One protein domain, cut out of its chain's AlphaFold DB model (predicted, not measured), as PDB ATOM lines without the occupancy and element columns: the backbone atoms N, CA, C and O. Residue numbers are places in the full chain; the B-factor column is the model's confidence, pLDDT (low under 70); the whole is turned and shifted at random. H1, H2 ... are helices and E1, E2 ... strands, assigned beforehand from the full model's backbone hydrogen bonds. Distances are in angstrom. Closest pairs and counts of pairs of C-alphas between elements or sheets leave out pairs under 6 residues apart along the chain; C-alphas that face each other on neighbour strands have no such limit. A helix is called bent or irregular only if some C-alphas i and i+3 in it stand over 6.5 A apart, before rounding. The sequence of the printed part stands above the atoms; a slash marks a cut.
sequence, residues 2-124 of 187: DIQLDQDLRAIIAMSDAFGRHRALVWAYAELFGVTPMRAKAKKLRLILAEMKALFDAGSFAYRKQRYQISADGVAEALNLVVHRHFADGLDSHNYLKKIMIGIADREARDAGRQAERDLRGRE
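What this domain is: This is residues 2 to 124 of the 187 residues of an uncharacterized protein of Syntrophus sp. (in: Bacteria) (UniProt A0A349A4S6). Bent H1, H2, H3 and residues 95 to 109 of H4 form a helical body beside a small hairpin, E1 and E2; residues 110 to 124 stick out. The printed part has 123 residues, mostly helix, ordered H1 H2 E1 E2 H3 H4. It is loose, radius of gyration of the C-alphas 17.0 A, spanning 64 by 32 by 27 A.

How they stand to each other: H1, residues 2 to 31, one helix by its hydrogen bonds, is bent: C-alphas 18 and 21 are 9.2 A apart. Arm H1b, residues 21 to 31, is irregular, C-alphas 21 and 24 being 7.6 A apart. Arm H1a, residues 2 to 18, touches H2, residues 42 to 58, closest at the C-alphas of Ile 12 and Arg 46, 5.7 A. E1, residues 60 to 63, and E2, residues 66 to 69, are an antiparallel hairpin, N 61 and O 68 being 2.9 A apart. H3, residues 72 to 83, and H4, residues 95 to 124, form a helical hairpin, closest at the C-alphas of Ala 78 and Met 101, 5.7 A.

Where its parts are: H1a begins at C-alpha 2 (16.757, 20.952, 38.012); H4, 43.2 A long, ends at C-alpha 124 (1.245, -3.832, -19.446).

The domain as a whole: The printed part has no cut, and link H3 to H4 is long. Residues 36 to 40 are among those under pLDDT 70.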
ATOM      1  N   ASP A   2      16.053  22.174  38.432       65.12
ATOM      2  CA  ASP A   2      16.757  20.952  38.012       65.12
ATOM      3  C   ASP A   2      15.849  19.805  37.539       65.12
ATOM      4  O   ASP A   2      16.162  19.154  36.552       65.12
ATOM      5  N   ILE A   3      14.665  19.621  38.140       73.75
ATOM      6  CA  ILE A   3      13.722  18.555  37.734       73.75
ATOM      7  C   ILE A   3      13.265  18.719  36.272       73.75
ATOM      8  O   ILE A   3      13.164  17.741  35.533       73.75
ATOM      9  N   GLN A   4      13.004  19.956  35.836       78.25
ATOM     10  CA  GLN A   4      12.581  20.245  34.461       78.25
ATOM     11  C   GLN A   4      13.731  20.015  33.469       78.25
ATOM     12  O   GLN A   4      13.517  19.496  32.376       78.25
ATOM     13  N   LEU A   5      14.951  20.383  33.869       78.00
ATOM     14  CA  LEU A   5      16.159  20.179  33.079       78.00
ATOM     15  C   LEU A   5      16.442  18.683  32.882       78.00
ATOM     16  O   LEU A   5      16.690  18.256  31.758       78.00
ATOM     17  N   ASP A   6      16.333  17.882  33.942       81.31
ATOM     18  CA  ASP A   6      16.502  16.428  33.872       81.31
ATOM     19  C   ASP A   6      15.450  15.766  32.977       81.31
ATOM     20  O   ASP A   6      15.767  14.860  32.202       81.31
ATOM     21  N   GLN A   7      14.198  16.229  33.036       84.25
ATOM     22  CA  GLN A   7      13.145  15.766  32.131       84.25
ATOM     23  C   GLN A   7      13.450  16.114  30.670       84.25
ATOM     24  O   GLN A   7      13.302  15.255  29.797       84.25
ATOM     25  N   ASP A   8      13.911  17.338  30.394       82.56
ATOM     26  CA  ASP A   8      14.274  17.759  29.041       82.56
ATOM     27  C   ASP A   8      15.446  16.926  28.491       82.56
ATOM     28  O   ASP A   8      15.396  16.470  27.349       82.56
ATOM     29  N   LEU A   9      16.469  16.662  29.310       82.00
ATOM     30  CA  LEU A   9      17.620  15.838  28.932       82.00
ATOM     31  C   LEU A   9      17.225  14.384  28.655       82.00
ATOM     32  O   LEU A   9      17.640  13.818  27.644       82.00
ATOM     33  N   ARG A  10      16.373  13.787  29.497       84.38
ATOM     34  CA  ARG A  10      15.834  12.437  29.255       84.38
ATOM     35  C   ARG A  10      15.049  12.369  27.948       84.38
ATOM     36  O   ARG A  10      15.215  11.417  27.190       84.38
ATOM     37  N   ALA A  11      14.241  13.389  27.654       84.94
ATOM     38  CA  ALA A  11      13.504  13.468  26.398       84.94
ATOM     39  C   ALA A  11      14.444  13.583  25.185       84.94
ATOM     40  O   ALA A  11      14.219  12.925  24.173       84.94
ATOM     41  N   ILE A  12      15.518  14.374  25.284       85.50
ATOM     42  CA  ILE A  12      16.541  14.503  24.232       85.50
ATOM     43  C   ILE A  12      17.232  13.161  23.955       85.50
ATOM     44  O   ILE A  12      17.425  12.789  22.793       85.50
ATOM     45  N   ILE A  13      17.579  12.416  25.008       84.38
ATOM     46  CA  ILE A  13      18.190  11.088  24.879       84.38
ATOM     47  C   ILE A  13      17.213  10.128  24.193       84.38
ATOM     48  O   ILE A  13      17.575   9.528  23.187       84.38
ATOM     49  N   ALA A  14      15.960  10.056  24.651       85.50
ATOM     50  CA  ALA A  14      14.949   9.176  24.065       85.50
ATOM     51  C   ALA A  14      14.636   9.506  22.591       85.50
ATOM     52  O   ALA A  14      14.409   8.612  21.782       85.50
ATOM     53  N   MET A  15      14.642  10.789  22.214       83.50
ATOM     54  CA  MET A  15      14.417  11.203  20.823       83.50
ATOM     55  C   MET A  15      15.598  10.887  19.903       83.50
ATOM     56  O   MET A  15      15.405  10.787  18.695       83.50
ATOM     57  N   SER A  16      16.805  10.716  20.445       78.44
ATOM     58  CA  SER A  16      18.003  10.476  19.635       78.44
ATOM     59  C   SER A  16      17.937   9.171  18.837       78.44
ATOM     60  O   SER A  16      18.484   9.116  17.734       78.44
ATOM     61  N   ASP A  17      17.238   8.159  19.353       83.12
ATOM     62  CA  ASP A  17      17.090   6.856  18.694       83.12
ATOM     63  C   ASP A  17      16.147   6.917  17.485       83.12
ATOM     64  O   ASP A  17      16.319   6.171  16.521       83.12
ATOM     65  N   ALA A  18      15.204   7.867  17.472       80.12
ATOM     66  CA  ALA A  18      14.240   8.027  16.383       80.12
ATOM     67  C   ALA A  18      14.889   8.455  15.056       80.12
ATOM     68  O   ALA A  18      14.334   8.221  13.987       80.12
ATOM     69  N   PHE A  19      16.073   9.067  15.109       84.69
ATOM     70  CA  PHE A  19      16.781   9.531  13.914       84.69
ATOM     71  C   PHE A  19      17.653   8.450  13.264       84.69
ATOM     72  O   PHE A  19      18.124   8.644  12.140       84.69
ATOM     73  N   GLY A  20      17.900   7.331  13.957       85.81
ATOM     74  CA  GLY A  20      18.721   6.222  13.469       85.81
ATOM     75  C   GLY A  20      20.044   6.685  12.846       85.81
ATOM     76  O   GLY A  20      20.833   7.403  13.466       85.81
ATOM     77  N   ARG A  21      20.266   6.320  11.576       87.75
ATOM     78  CA  ARG A  21      21.478   6.667  10.809       87.75
ATOM     79  C   ARG A  21      21.684   8.172  10.583       87.75
ATOM     80  O   ARG A  21      22.802   8.594  10.316       87.75
ATOM     81  N   HIS A  22      20.633   8.987  10.699       90.12
ATOM     82  CA  HIS A  22      20.687  10.434  10.453       90.12
ATOM     83  C   HIS A  22      20.921  11.253  11.729       90.12
ATOM     84  O   HIS A  22      20.961  12.482  11.669       90.12
ATOM     85  N   ARG A  23      21.119  10.598  12.883       89.25
ATOM     86  CA  ARG A  23      21.313  11.259  14.182       89.25
ATOM     87  C   ARG A  23      22.390  12.343  14.137       89.25
ATOM     88  O   ARG A  23      22.126  13.462  14.562       89.25
ATOM     89  N   ALA A  24      23.574  12.041  13.604       89.31
ATOM     90  CA  ALA A  24      24.684  12.996  13.560       89.31
ATOM     91  C   ALA A  24      24.328  14.283  12.790       89.31
ATOM     92  O   ALA A  24      24.637  15.380  13.249       89.31
ATOM     93  N   LEU A  25      23.606  14.160  11.670       91.69
ATOM     94  CA  LEU A  25      23.157  15.304  10.868       91.69
ATOM     95  C   LEU A  25      22.126  16.160  11.604       91.69
ATOM     96  O   LEU A  25      22.190  17.384  11.548       91.69
ATOM     97  N   VAL A  26      21.184  15.530  12.309       91.62
ATOM     98  CA  VAL A  26      20.167  16.252  13.089       91.62
ATOM     99  C   VAL A  26      20.812  17.032  14.236       91.62
ATOM    100  O   VAL A  26      20.430  18.174  14.488       91.62
ATOM    101  N   TRP A  27      21.819  16.450  14.893       89.94
ATOM    102  CA  TRP A  27      22.590  17.133  15.933       89.94
ATOM    103  C   TRP A  27      23.390  18.315  15.376       89.94
ATOM    104  O   TRP A  27      23.254  19.420  15.895       89.94
ATOM    105  N   ALA A  28      24.122  18.126  14.275       90.19
ATOM    106  CA  ALA A  28      24.846  19.214  13.615       90.19
ATOM    107  C   ALA A  28      23.904  20.347  13.166       90.19
ATOM    108  O   ALA A  28      24.215  21.528  13.300       90.19
ATOM    109  N   TYR A  29      22.707  20.006  12.687       92.06
ATOM    110  CA  TYR A  29      21.690  20.996  12.342       92.06
ATOM    111  C   TYR A  29      21.163  21.751  13.569       92.06
ATOM    112  O   TYR A  29      20.950  22.961  13.499       92.06
ATOM    113  N   ALA A  30      20.965  21.072  14.703       90.06
ATOM    114  CA  ALA A  30      20.544  21.727  15.938       90.06
ATOM    115  C   ALA A  30      21.595  22.732  16.438       90.06
ATOM    116  O   ALA A  30      21.231  23.812  16.904       90.06
ATOM    117  N   GLU A  31      22.886  22.435  16.279       88.00
ATOM    118  CA  GLU A  31      23.975  23.342  16.662       88.00
ATOM    119  C   GLU A  31      23.925  24.683  15.916       88.00
ATOM    120  O   GLU A  31      24.232  25.720  16.511       88.00
ATOM    121  N   LEU A  32      23.420  24.708  14.675       88.88
ATOM    122  CA  LEU A  32      23.231  25.948  13.911       88.88
ATOM    123  C   LEU A  32      22.295  26.947  14.603       88.88
ATOM    124  O   LEU A  32      22.395  28.141  14.354       88.88
ATOM    125  N   PHE A  33      21.406  26.505  15.498       87.06
ATOM    126  CA  PHE A  33      20.529  27.392  16.279       87.06
ATOM    127  C   PHE A  33      21.233  28.028  17.493       87.06
ATOM    128  O   PHE A  33      20.576  28.639  18.353       87.06
ATOM    129  N   GLY A  34      22.552  27.835  17.612       80.56
ATOM    130  CA  GLY A  34      23.363  28.289  18.740       80.56
ATOM    131  C   GLY A  34      22.972  27.607  20.052       80.56
ATOM    132  O   GLY A  34      23.067  28.220  21.123       80.56
ATOM    133  N   VAL A  35      22.445  26.379  19.973       75.69
ATOM    134  CA  VAL A  35      22.073  25.551  21.125       75.69
ATOM    135  C   VAL A  35      23.072  24.418  21.284       75.69
ATOM    136  O   VAL A  35      23.004  23.399  20.614       75.69
ATOM    137  N   THR A  36      24.004  24.589  22.210       64.88
ATOM    138  CA  THR A  36      24.807  23.480  22.719       64.88
ATOM    139  C   THR A  36      24.098  22.842  23.915       64.88
ATOM    140  O   THR A  36      23.359  23.532  24.626       64.88
ATOM    141  N   PRO A  37      24.309  21.542  24.185       56.72
ATOM    142  CA  PRO A  37      23.671  20.819  25.291       56.72
ATOM    143  C   PRO A  37      24.086  21.281  26.708       56.72
ATOM    144  O   PRO A  37      23.878  20.560  27.681       56.72
ATOM    145  N   MET A  38      24.619  22.496  26.881       58.84
ATOM    146  CA  MET A  38      24.860  23.069  28.204       58.84
ATOM    147  C   MET A  38      23.599  23.730  28.780       58.84
ATOM    148  O   MET A  38      22.812  24.366  28.075       58.84
ATOM    149  N   ARG A  39      23.448  23.557  30.101       57.44
ATOM    150  CA  ARG A  39      22.272  23.734  30.985       57.44
ATOM    151  C   ARG A  39      21.244  24.830  30.644       57.44
ATOM    152  O   ARG A  39      20.083  24.678  30.999       57.44
ATOM    153  N   ALA A  40      21.618  25.913  29.965       62.12
ATOM    154  CA  ALA A  40      20.739  27.055  29.712       62.12
ATOM    155  C   ALA A  40      19.756  26.876  28.536       62.12
ATOM    156  O   ALA A  40      18.720  27.540  28.514       62.12
ATOM    157  N   LYS A  41      20.044  26.008  27.549       73.00
ATOM    158  CA  LYS A  41      19.236  25.920  26.309       73.00
ATOM    159  C   LYS A  41      18.602  24.548  26.035       73.00
ATOM    160  O   LYS A  41      18.091  24.328  24.936       73.00
ATOM    161  N   ALA A  42      18.552  23.663  27.033       79.19
ATOM    162  CA  ALA A  42      17.990  22.312  26.904       79.19
ATOM    163  C   ALA A  42      16.543  22.305  26.373       79.19
ATOM    164  O   ALA A  42      16.221  21.532  25.475       79.19
ATOM    165  N   LYS A  43      15.696  23.239  26.825       85.19
ATOM    166  CA  LYS A  43      14.318  23.383  26.326       85.19
ATOM    167  C   LYS A  43      14.254  23.687  24.824       85.19
ATOM    168  O   LYS A  43      13.448  23.088  24.117       85.19
ATOM    169  N   LYS A  44      15.088  24.613  24.326       85.50
ATOM    170  CA  LYS A  44      15.130  24.977  22.894       85.50
ATOM    171  C   LYS A  44      15.641  23.797  22.064       85.50
ATOM    172  O   LYS A  44      15.039  23.476  21.046       85.50
ATOM    173  N   LEU A  45      16.679  23.111  22.544       87.06
ATOM    174  CA  LEU A  45      17.190  21.892  21.916       87.06
ATOM    175  C   LEU A  45      16.118  20.792  21.854       87.06
ATOM    176  O   LEU A  45      15.910  20.204  20.797       87.06
ATOM    177  N   ARG A  46      15.375  20.564  22.946       88.94
ATOM    178  CA  ARG A  46      14.267  19.600  22.976       88.94
ATOM    179  C   ARG A  46      13.197  19.928  21.938       88.94
ATOM    180  O   ARG A  46      12.726  19.020  21.266       88.94
ATOM    181  N   LEU A  47      12.810  21.199  21.813       90.44
ATOM    182  CA  LEU A  47      11.813  21.633  20.828       90.44
ATOM    183  C   LEU A  47      12.295  21.386  19.396       90.44
ATOM    184  O   LEU A  47      11.572  20.768  18.624       90.44
ATOM    185  N   ILE A  48      13.531  21.778  19.076       91.19
ATOM    186  CA  ILE A  48      14.131  21.548  17.753       91.19
ATOM    187  C   ILE A  48      14.143  20.054  17.423       91.19
ATOM    188  O   ILE A  48      13.693  19.654  16.353       91.19
ATOM    189  N   LEU A  49      14.603  19.207  18.348       91.19
ATOM    190  CA  LEU A  49      14.635  17.761  18.126       91.19
ATOM    191  C   LEU A  49      13.228  17.161  18.010       91.19
ATOM    192  O   LEU A  49      13.016  16.287  17.176       91.19
ATOM    193  N   ALA A  50      12.251  17.643  18.778       92.00
ATOM    194  CA  ALA A  50      10.867  17.190  18.658       92.00
ATOM    195  C   ALA A  50      10.258  17.554  17.294       92.00
ATOM    196  O   ALA A  50       9.600  16.717  16.679       92.00
ATOM    197  N   GLU A  51      10.512  18.765  16.790       92.56
ATOM    198  CA  GLU A  51      10.085  19.187  15.452       92.56
ATOM    199  C   GLU A  51      10.750  18.350  14.356       92.56
ATOM    200  O   GLU A  51      10.078  17.908  13.423       92.56
ATOM    201  N   MET A  52      12.049  18.069  14.492       92.62
ATOM    202  CA  MET A  52      12.762  17.191  13.566       92.62
ATOM    203  C   MET A  52      12.209  15.766  13.611       92.62
ATOM    204  O   MET A  52      11.987  15.170  12.563       92.62
ATOM    205  N   LYS A  53      11.923  15.221  14.798       92.00
ATOM    206  CA  LYS A  53      11.322  13.889  14.926       92.00
ATOM    207  C   LYS A  53       9.961  13.840  14.234       92.00
ATOM    208  O   LYS A  53       9.725  12.951  13.425       92.00
ATOM    209  N   ALA A  54       9.105  14.829  14.492       92.06
ATOM    210  CA  ALA A  54       7.801  14.928  13.844       92.06
ATOM    211  C   ALA A  54       7.918  15.015  12.314       92.06
ATOM    212  O   ALA A  54       7.095  14.443  11.607       92.06
ATOM    213  N   LEU A  55       8.949  15.692  11.801       92.50
ATOM    214  CA  LEU A  55       9.226  15.774  10.370       92.50
ATOM    215  C   LEU A  55       9.598  14.414   9.762       92.50
ATOM    216  O   LEU A  55       9.061  14.056   8.714       92.50
ATOM    217  N   PHE A  56      10.489  13.663  10.417       91.12
ATOM    218  CA  PHE A  56      10.882  12.320   9.975       91.12
ATOM    219  C   PHE A  56       9.713  11.329  10.057       91.12
ATOM    220  O   PHE A  56       9.478  10.598   9.099       91.12
ATOM    221  N   ASP A  57       8.946  11.347  11.150       90.81
ATOM    222  CA  ASP A  57       7.801  10.448  11.343       90.81
ATOM    223  C   ASP A  57       6.665  10.735  10.350       90.81
ATOM    224  O   ASP A  57       6.027   9.818   9.837       90.81
ATOM    225  N   ALA A  58       6.381  12.014  10.085       92.12
ATOM    226  CA  ALA A  58       5.261  12.404   9.235       92.12
ATOM    227  C   ALA A  58       5.537  12.234   7.735       92.12
ATOM    228  O   ALA A  58       4.585  12.309   6.951       92.12
ATOM    229  N   GLY A  59       6.809  12.131   7.323       91.94
ATOM    230  CA  GLY A  59       7.221  12.089   5.909       91.94
ATOM    231  C   GLY A  59       6.713  13.276   5.081       91.94
ATOM    232  O   GLY A  59       6.584  13.205   3.861       91.94
ATOM    233  N   SER A  60       6.316  14.364   5.742       92.81
ATOM    234  CA  SER A  60       5.668  15.500   5.102       92.81
ATOM    235  C   SER A  60       5.782  16.754   5.953       92.81
ATOM    236  O   SER A  60       5.876  16.698   7.178       92.81
ATOM    237  N   PHE A  61       5.741  17.914   5.302       93.94
ATOM    238  CA  PHE A  61       5.799  19.205   5.979       93.94
ATOM    239  C   PHE A  61       4.856  20.218   5.341       93.94
ATOM    240  O   PHE A  61       4.517  20.136   4.161       93.94
ATOM    241  N   ALA A  62       4.435  21.199   6.139       92.88
ATOM    242  CA  ALA A  62       3.620  22.312   5.679       92.88
ATOM    243  C   ALA A  62       4.460  23.586   5.527       92.88
ATOM    244  O   ALA A  62       5.205  23.985   6.436       92.88
ATOM    245  N   TYR A  63       4.293  24.258   4.389       92.50
ATOM    246  CA  TYR A  63       4.865  25.569   4.114       92.50
ATOM    247  C   TYR A  63       3.897  26.393   3.262       92.50
ATOM    248  O   TYR A  63       3.385  25.911   2.259       92.50
ATOM    249  N   ARG A  64       3.620  27.640   3.671       89.12
ATOM    250  CA  ARG A  64       2.740  28.588   2.950       89.12
ATOM    251  C   ARG A  64       1.409  27.977   2.468       89.12
ATOM    252  O   ARG A  64       1.048  28.106   1.306       89.12
ATOM    253  N   LYS A  65       0.665  27.344   3.386       90.75
ATOM    254  CA  LYS A  65      -0.634  26.673   3.137       90.75
ATOM    255  C   LYS A  65      -0.577  25.454   2.203       90.75
ATOM    256  O   LYS A  65      -1.621  24.884   1.909       90.75
ATOM    257  N   GLN A  66       0.610  25.017   1.790       92.56
ATOM    258  CA  GLN A  66       0.803  23.821   0.982       92.56
ATOM    259  C   GLN A  66       1.500  22.732   1.801       92.56
ATOM    260  O   GLN A  66       2.351  23.017   2.650       92.56
ATOM    261  N   ARG A  67       1.110  21.475   1.562       93.81
ATOM    262  CA  ARG A  67       1.731  20.294   2.164       93.81
ATOM    263  C   ARG A  67       2.602  19.600   1.124       93.81
ATOM    264  O   ARG A  67       2.141  19.346   0.016       93.81
ATOM    265  N   TYR A  68       3.832  19.293   1.506       95.19
ATOM    266  CA  TYR A  68       4.827  18.624   0.676       95.19
ATOM    267  C   TYR A  68       5.139  17.260   1.282       95.19
ATOM    268  O   TYR A  68       5.274  17.151   2.502       95.19
ATOM    269  N   GLN A  69       5.224  16.238   0.437       94.81
ATOM    270  CA  GLN A  69       5.720  14.912   0.806       94.81
ATOM    271  C   GLN A  69       7.229  14.889   0.591       94.81
ATOM    272  O   GLN A  69       7.706  15.449  -0.395       94.81
ATOM    273  N   ILE A  70       7.968  14.284   1.513       95.19
ATOM    274  CA  ILE A  70       9.416  14.141   1.386       95.19
ATOM    275  C   ILE A  70       9.879  12.872   2.094       95.19
ATOM    276  O   ILE A  70       9.437  12.560   3.201       95.19
ATOM    277  N   SER A  71      10.781  12.138   1.455       93.38
ATOM    278  CA  SER A  71      11.391  10.955   2.047       93.38
ATOM    279  C   SER A  71      12.335  11.320   3.201       93.38
ATOM    280  O   SER A  71      12.871  12.428   3.270       93.38
ATOM    281  N   ALA A  72      12.595  10.369   4.102       91.31
ATOM    282  CA  ALA A  72      13.596  10.546   5.158       91.31
ATOM    283  C   ALA A  72      14.996  10.859   4.588       91.31
ATOM    284  O   ALA A  72      15.740  11.653   5.168       91.31
ATOM    285  N   ASP A  73      15.326  10.293   3.424       91.69
ATOM    286  CA  ASP A  73      16.584  10.555   2.722       91.69
ATOM    287  C   ASP A  73      16.622  11.963   2.123       91.69
ATOM    288  O   ASP A  73      17.636  12.648   2.236       91.69
ATOM    289  N   GLY A  74      15.499  12.448   1.593       93.50
ATOM    290  CA  GLY A  74      15.355  13.830   1.143       93.50
ATOM    291  C   GLY A  74      15.484  14.838   2.288       93.50
ATOM    292  O   GLY A  74      16.110  15.888   2.127       93.50
ATOM    293  N   VAL A  75      14.962  14.513   3.479       94.56
ATOM    294  CA  VAL A  75      15.195  15.321   4.692       94.56
ATOM    295  C   VAL A  75      16.681  15.329   5.048       94.56
ATOM    296  O   VAL A  75      17.235  16.393   5.319       94.56
ATOM    297  N   ALA A  76      17.348  14.173   5.024       94.06
ATOM    298  CA  ALA A  76      18.773  14.077   5.324       94.06
ATOM    299  C   ALA A  76      19.644  14.858   4.327       94.06
ATOM    300  O   ALA A  76      20.575  15.547   4.743       94.06
ATOM    301  N   GLU A  77      19.319  14.811   3.034       94.69
ATOM    302  CA  GLU A  77      19.971  15.619   2.000       94.69
ATOM    303  C   GLU A  77      19.797  17.116   2.283       94.69
ATOM    304  O   GLU A  77      20.776  17.867   2.277       94.69
ATOM    305  N   ALA A  78      18.576  17.551   2.610       95.88
ATOM    306  CA  ALA A  78      18.303  18.941   2.960       95.88
ATOM    307  C   ALA A  78      19.126  19.392   4.175       95.88
ATOM    308  O   ALA A  78      19.739  20.458   4.149       95.88
ATOM    309  N   LEU A  79      19.167  18.571   5.229       94.88
ATOM    310  CA  LEU A  79      19.962  18.843   6.424       94.88
ATOM    311  C   LEU A  79      21.447  18.948   6.091       94.88
ATOM    312  O   LEU A  79      22.101  19.884   6.544       94.88
ATOM    313  N   ASN A  80      21.968  18.042   5.264       94.88
ATOM    314  CA  ASN A  80      23.366  18.063   4.855       94.88
ATOM    315  C   ASN A  80      23.726  19.366   4.123       94.88
ATOM    316  O   ASN A  80      24.747  19.978   4.429       94.88
ATOM    317  N   LEU A  81      22.864  19.833   3.215       94.50
ATOM    318  CA  LEU A  81      23.051  21.111   2.517       94.50
ATOM    319  C   LEU A  81      23.035  22.307   3.474       94.50
ATOM    320  O   LEU A  81      23.804  23.251   3.298       94.50
ATOM    321  N   VAL A  82      22.162  22.277   4.484       94.12
ATOM    322  CA  VAL A  82      22.057  23.359   5.467       94.12
ATOM    323  C   VAL A  82      23.256  23.372   6.413       94.12
ATOM    324  O   VAL A  82      23.806  24.436   6.654       94.12
ATOM    325  N   VAL A  83      23.701  22.221   6.912       92.50
ATOM    326  CA  VAL A  83      24.843  22.121   7.841       92.50
ATOM    327  C   VAL A  83      26.146  22.624   7.222       92.50
ATOM    328  O   VAL A  83      26.930  23.278   7.899       92.50
ATOM    329  N   HIS A  84      26.361  22.391   5.926       91.44
ATOM    330  CA  HIS A  84      27.565  22.854   5.226       91.44
ATOM    331  C   HIS A  84      27.475  24.310   4.742       91.44
ATOM    332  O   HIS A  84      28.403  24.823   4.115       91.44
ATOM    333  N   ARG A  85      26.358  24.995   4.999       90.25
ATOM    334  CA  ARG A  85      26.177  26.401   4.645       90.25
ATOM    335  C   ARG A  85      26.775  27.280   5.741       90.25
ATOM    336  O   ARG A  85      26.489  27.104   6.919       90.25
ATOM    337  N   HIS A  86      27.528  28.302   5.344       83.38
ATOM    338  CA  HIS A  86      27.924  29.357   6.271       83.38
ATOM    339  C   HIS A  86      26.748  30.299   6.551       83.38
ATOM    340  O   HIS A  86      26.205  30.920   5.632       83.38
ATOM    341  N   PHE A  87      26.386  30.420   7.827       85.25
ATOM    342  CA  PHE A  87      25.478  31.442   8.336       85.25
ATOM    343  C   PHE A  87      26.282  32.450   9.159       85.25
ATOM    344  O   PHE A  87      27.139  32.052   9.944       85.25
ATOM    345  N   ALA A  88      26.032  33.745   8.947       80.38
ATOM    346  CA  ALA A  88      26.670  34.802   9.736       80.38
ATOM    347  C   ALA A  88      26.182  34.779  11.194       80.38
ATOM    348  O   ALA A  88      26.975  34.949  12.114       80.38
ATOM    349  N   ASP A  89      24.894  34.482  11.376       82.44
ATOM    350  CA  ASP A  89      24.225  34.352  12.666       82.44
ATOM    351  C   ASP A  89      23.623  32.950  12.822       82.44
ATOM    352  O   ASP A  89      23.427  32.222  11.845       82.44
ATOM    353  N   GLY A  90      23.297  32.569  14.058       81.50
ATOM    354  CA  GLY A  90      22.580  31.323  14.316       81.50
ATOM    355  C   GLY A  90      21.188  31.303  13.671       81.50
ATOM    356  O   GLY A  90      20.553  32.336  13.467       81.50
ATOM    357  N   LEU A  91      20.680  30.110  13.368       87.31
ATOM    358  CA  LEU A  91      19.321  29.938  12.870       87.31
ATOM    359  C   LEU A  91      18.289  30.262  13.960       87.31
ATOM    360  O   LEU A  91      18.332  29.737  15.074       87.31
ATOM    361  N   ASP A  92      17.293  31.061  13.586       85.75
ATOM    362  CA  ASP A  92      16.126  31.343  14.431       85.75
ATOM    363  C   ASP A  92      14.903  30.500  14.062       85.75
ATOM    364  O   ASP A  92      13.988  30.330  14.866       85.75
ATOM    365  N   SER A  93      14.857  29.962  12.838       89.69
ATOM    366  CA  SER A  93      13.709  29.198  12.351       89.69
ATOM    367  C   SER A  93      14.084  28.152  11.304       89.69
ATOM    368  O   SER A  93      15.049  28.298  10.557       89.69
ATOM    369  N   HIS A  94      13.222  27.145  11.158       92.19
ATOM    370  CA  HIS A  94      13.334  26.093  10.140       92.19
ATOM    371  C   HIS A  94      12.958  26.558   8.721       92.19
ATOM    372  O   HIS A  94      12.892  25.748   7.801       92.19
ATOM    373  N   ASN A  95      12.675  27.847   8.504       92.62
ATOM    374  CA  ASN A  95      12.197  28.340   7.209       92.62
ATOM    375  C   ASN A  95      13.216  28.146   6.086       92.62
ATOM    376  O   ASN A  95      12.819  27.899   4.948       92.62
ATOM    377  N   TYR A  96      14.510  28.253   6.390       92.81
ATOM    378  CA  TYR A  96      15.557  28.006   5.403       92.81
ATOM    379  C   TYR A  96      15.589  26.533   4.981       92.81
ATOM    380  O   TYR A  96      15.522  26.238   3.789       92.81
ATOM    381  N   LEU A  97      15.560  25.621   5.959       94.81
ATOM    382  CA  LEU A  97      15.450  24.184   5.717       94.81
ATOM    383  C   LEU A  97      14.202  23.859   4.877       94.81
ATOM    384  O   LEU A  97      14.320  23.223   3.836       94.81
ATOM    385  N   LYS A  98      13.026  24.382   5.252       94.69
ATOM    386  CA  LYS A  98      11.776  24.173   4.498       94.69
ATOM    387  C   LYS A  98      11.882  24.636   3.041       94.69
ATOM    388  O   LYS A  98      11.365  23.957   2.164       94.69
ATOM    389  N   LYS A  99      12.562  25.755   2.760       94.88
ATOM    390  CA  LYS A  99      12.780  26.228   1.380       94.88
ATOM    391  C   LYS A  99      13.621  25.252   0.555       94.88
ATOM    392  O   LYS A  99      13.279  25.007  -0.595       94.88
ATOM    393  N   ILE A 100      14.684  24.691   1.133       95.56
ATOM    394  CA  ILE A 100      15.516  23.676   0.461       95.56
ATOM    395  C   ILE A 100      14.711  22.394   0.234       95.56
ATOM    396  O   ILE A 100      14.705  21.850  -0.868       95.56
ATOM    397  N   MET A 101      13.970  21.960   1.251       96.44
ATOM    398  CA  MET A 101      13.147  20.755   1.190       96.44
ATOM    399  C   MET A 101      12.068  20.813   0.109       96.44
ATOM    400  O   MET A 101      11.747  19.774  -0.448       96.44
ATOM    401  N   ILE A 102      11.529  21.991  -0.232       96.00
ATOM    402  CA  ILE A 102      10.563  22.129  -1.339       96.00
ATOM    403  C   ILE A 102      11.185  21.673  -2.661       96.00
ATOM    404  O   ILE A 102      10.580  20.883  -3.376       96.00
ATOM    405  N   GLY A 103      12.415  22.104  -2.959       94.00
ATOM    406  CA  GLY A 103      13.093  21.708  -4.195       94.00
ATOM    407  C   GLY A 103      13.367  20.203  -4.270       94.00
ATOM    408  O   GLY A 103      13.281  19.610  -5.344       94.00
ATOM    409  N   ILE A 104      13.658  19.579  -3.126       95.81
ATOM    410  CA  ILE A 104      13.862  18.130  -3.023       95.81
ATOM    411  C   ILE A 104      12.531  17.386  -3.162       95.81
ATOM    412  O   ILE A 104      12.439  16.467  -3.969       95.81
ATOM    413  N   ALA A 105      11.486  17.824  -2.459       95.50
ATOM    414  CA  ALA A 105      10.145  17.250  -2.535       95.50
ATOM    415  C   ALA A 105       9.578  17.300  -3.962       95.50
ATOM    416  O   ALA A 105       9.045  16.309  -4.458       95.50
ATOM    417  N   ASP A 106       9.745  18.426  -4.662       94.62
ATOM    418  CA  ASP A 106       9.308  18.571  -6.052       94.62
ATOM    419  C   ASP A 106      10.063  17.619  -6.990       94.62
ATOM    420  O   ASP A 106       9.489  17.083  -7.941       94.62
ATOM    421  N   ARG A 107      11.356  17.389  -6.732       94.56
ATOM    422  CA  ARG A 107      12.169  16.428  -7.484       94.56
ATOM    423  C   ARG A 107      11.721  14.992  -7.212       94.56
ATOM    424  O   ARG A 107      11.459  14.268  -8.168       94.56
ATOM    425  N   GLU A 108      11.555  14.614  -5.946       93.50
ATOM    426  CA  GLU A 108      11.074  13.286  -5.546       93.50
ATOM    427  C   GLU A 108       9.689  12.983  -6.130       93.50
ATOM    428  O   GLU A 108       9.467  11.898  -6.665       93.50
ATOM    429  N   ALA A 109       8.770  13.951  -6.110       89.94
ATOM    430  CA  ALA A 109       7.442  13.792  -6.695       89.94
ATOM    431  C   ALA A 109       7.503  13.539  -8.213       89.94
ATOM    432  O   ALA A 109       6.786  12.681  -8.737       89.94
ATOM    433  N   ARG A 110       8.386  14.249  -8.931       89.56
ATOM    434  CA  ARG A 110       8.610  14.032 -10.372       89.56
ATOM    435  C   ARG A 110       9.230  12.665 -10.653       89.56
ATOM    436  O   ARG A 110       8.837  12.009 -11.618       89.56
ATOM    437  N   ASP A 111      10.185  12.236  -9.836       88.31
ATOM    438  CA  ASP A 111      10.846  10.935  -9.973       88.31
ATOM    439  C   ASP A 111       9.886   9.776  -9.706       88.31
ATOM    440  O   ASP A 111       9.813   8.843 -10.509       88.31
ATOM    441  N   ALA A 112       9.078   9.877  -8.651       83.31
ATOM    442  CA  ALA A 112       8.046   8.901  -8.330       83.31
ATOM    443  C   ALA A 112       7.010   8.772  -9.460       83.31
ATOM    444  O   ALA A 112       6.657   7.656  -9.840       83.31
ATOM    445  N   GLY A 113       6.579   9.891 -10.056       75.75
ATOM    446  CA  GLY A 113       5.663   9.876 -11.202       75.75
ATOM    447  C   GLY A 113       6.239   9.133 -12.413       75.75
ATOM    448  O   GLY A 113       5.566   8.291 -13.005       75.75
ATOM    449  N   ARG A 114       7.515   9.378 -12.741       80.69
ATOM    450  CA  ARG A 114       8.204   8.684 -13.843       80.69
ATOM    451  C   ARG A 114       8.384   7.194 -13.576       80.69
ATOM    452  O   ARG A 114       8.250   6.390 -14.497       80.69
ATOM    453  N   GLN A 115       8.713   6.824 -12.340       73.88
ATOM    454  CA  GLN A 115       8.889   5.424 -11.972       73.88
ATOM    455  C   GLN A 115       7.558   4.666 -12.007       73.88
ATOM    456  O   GLN A 115       7.498   3.587 -12.586       73.88
ATOM    457  N   ALA A 116       6.476   5.264 -11.500       71.44
ATOM    458  CA  ALA A 116       5.138   4.681 -11.570       71.44
ATOM    459  C   ALA A 116       4.685   4.457 -13.023       71.44
ATOM    460  O   ALA A 116       4.156   3.396 -13.346       71.44
ATOM    461  N   GLU A 117       4.951   5.408 -13.924       73.69
ATOM    462  CA  GLU A 117       4.642   5.252 -15.348       73.69
ATOM    463  C   GLU A 117       5.449   4.113 -15.996       73.69
ATOM    464  O   GLU A 117       4.904   3.303 -16.748       73.69
ATOM    465  N   ARG A 118       6.748   4.008 -15.684       70.44
ATOM    466  CA  ARG A 118       7.607   2.913 -16.170       70.44
ATOM    467  C   ARG A 118       7.154   1.554 -15.650       70.44
ATOM    468  O   ARG A 118       7.135   0.594 -16.418       70.44
ATOM    469  N   ASP A 119       6.765   1.480 -14.383       73.38
ATOM    470  CA  ASP A 119       6.301   0.244 -13.761       73.38
ATOM    471  C   ASP A 119       4.946  -0.198 -14.331       73.38
ATOM    472  O   ASP A 119       4.755  -1.389 -14.586       73.38
ATOM    473  N   LEU A 120       4.035   0.744 -14.610       69.06
ATOM    474  CA  LEU A 120       2.773   0.474 -15.307       69.06
ATOM    475  C   LEU A 120       3.019  -0.031 -16.733       69.06
ATOM    476  O   LEU A 120       2.563  -1.124 -17.066       69.06
ATOM    477  N   ARG A 121       3.831   0.672 -17.535       69.00
ATOM    478  CA  ARG A 121       4.196   0.224 -18.895       69.00
ATOM    479  C   ARG A 121       4.898  -1.136 -18.887       69.00
ATOM    480  O   ARG A 121       4.656  -1.969 -19.755       69.00
ATOM    481  N   GLY A 122       5.750  -1.395 -17.896       71.25
ATOM    482  CA  GLY A 122       6.434  -2.677 -17.730       71.25
ATOM    483  C   GLY A 122       5.508  -3.818 -17.296       71.25
ATOM    484  O   GLY A 122       5.798  -4.983 -17.577       71.25
ATOM    485  N   ARG A 123       4.400  -3.524 -16.606       69.31
ATOM    486  CA  ARG A 123       3.348  -4.504 -16.288       69.31
ATOM    487  C   ARG A 123       2.445  -4.756 -17.495       69.31
ATOM    488  O   ARG A 123       2.216  -5.915 -17.821       69.31
ATOM    489  N   GLU A 124       2.023  -3.712 -18.204       65.81
ATOM    490  CA  GLU A 124       1.245  -3.832 -19.446       65.81
ATOM    491  C   GLU A 124       2.017  -4.585 -20.535       65.81
ATOM    492  O   GLU A 124       1.473  -5.492 -21.162       65.81
TER     493      GLU A 124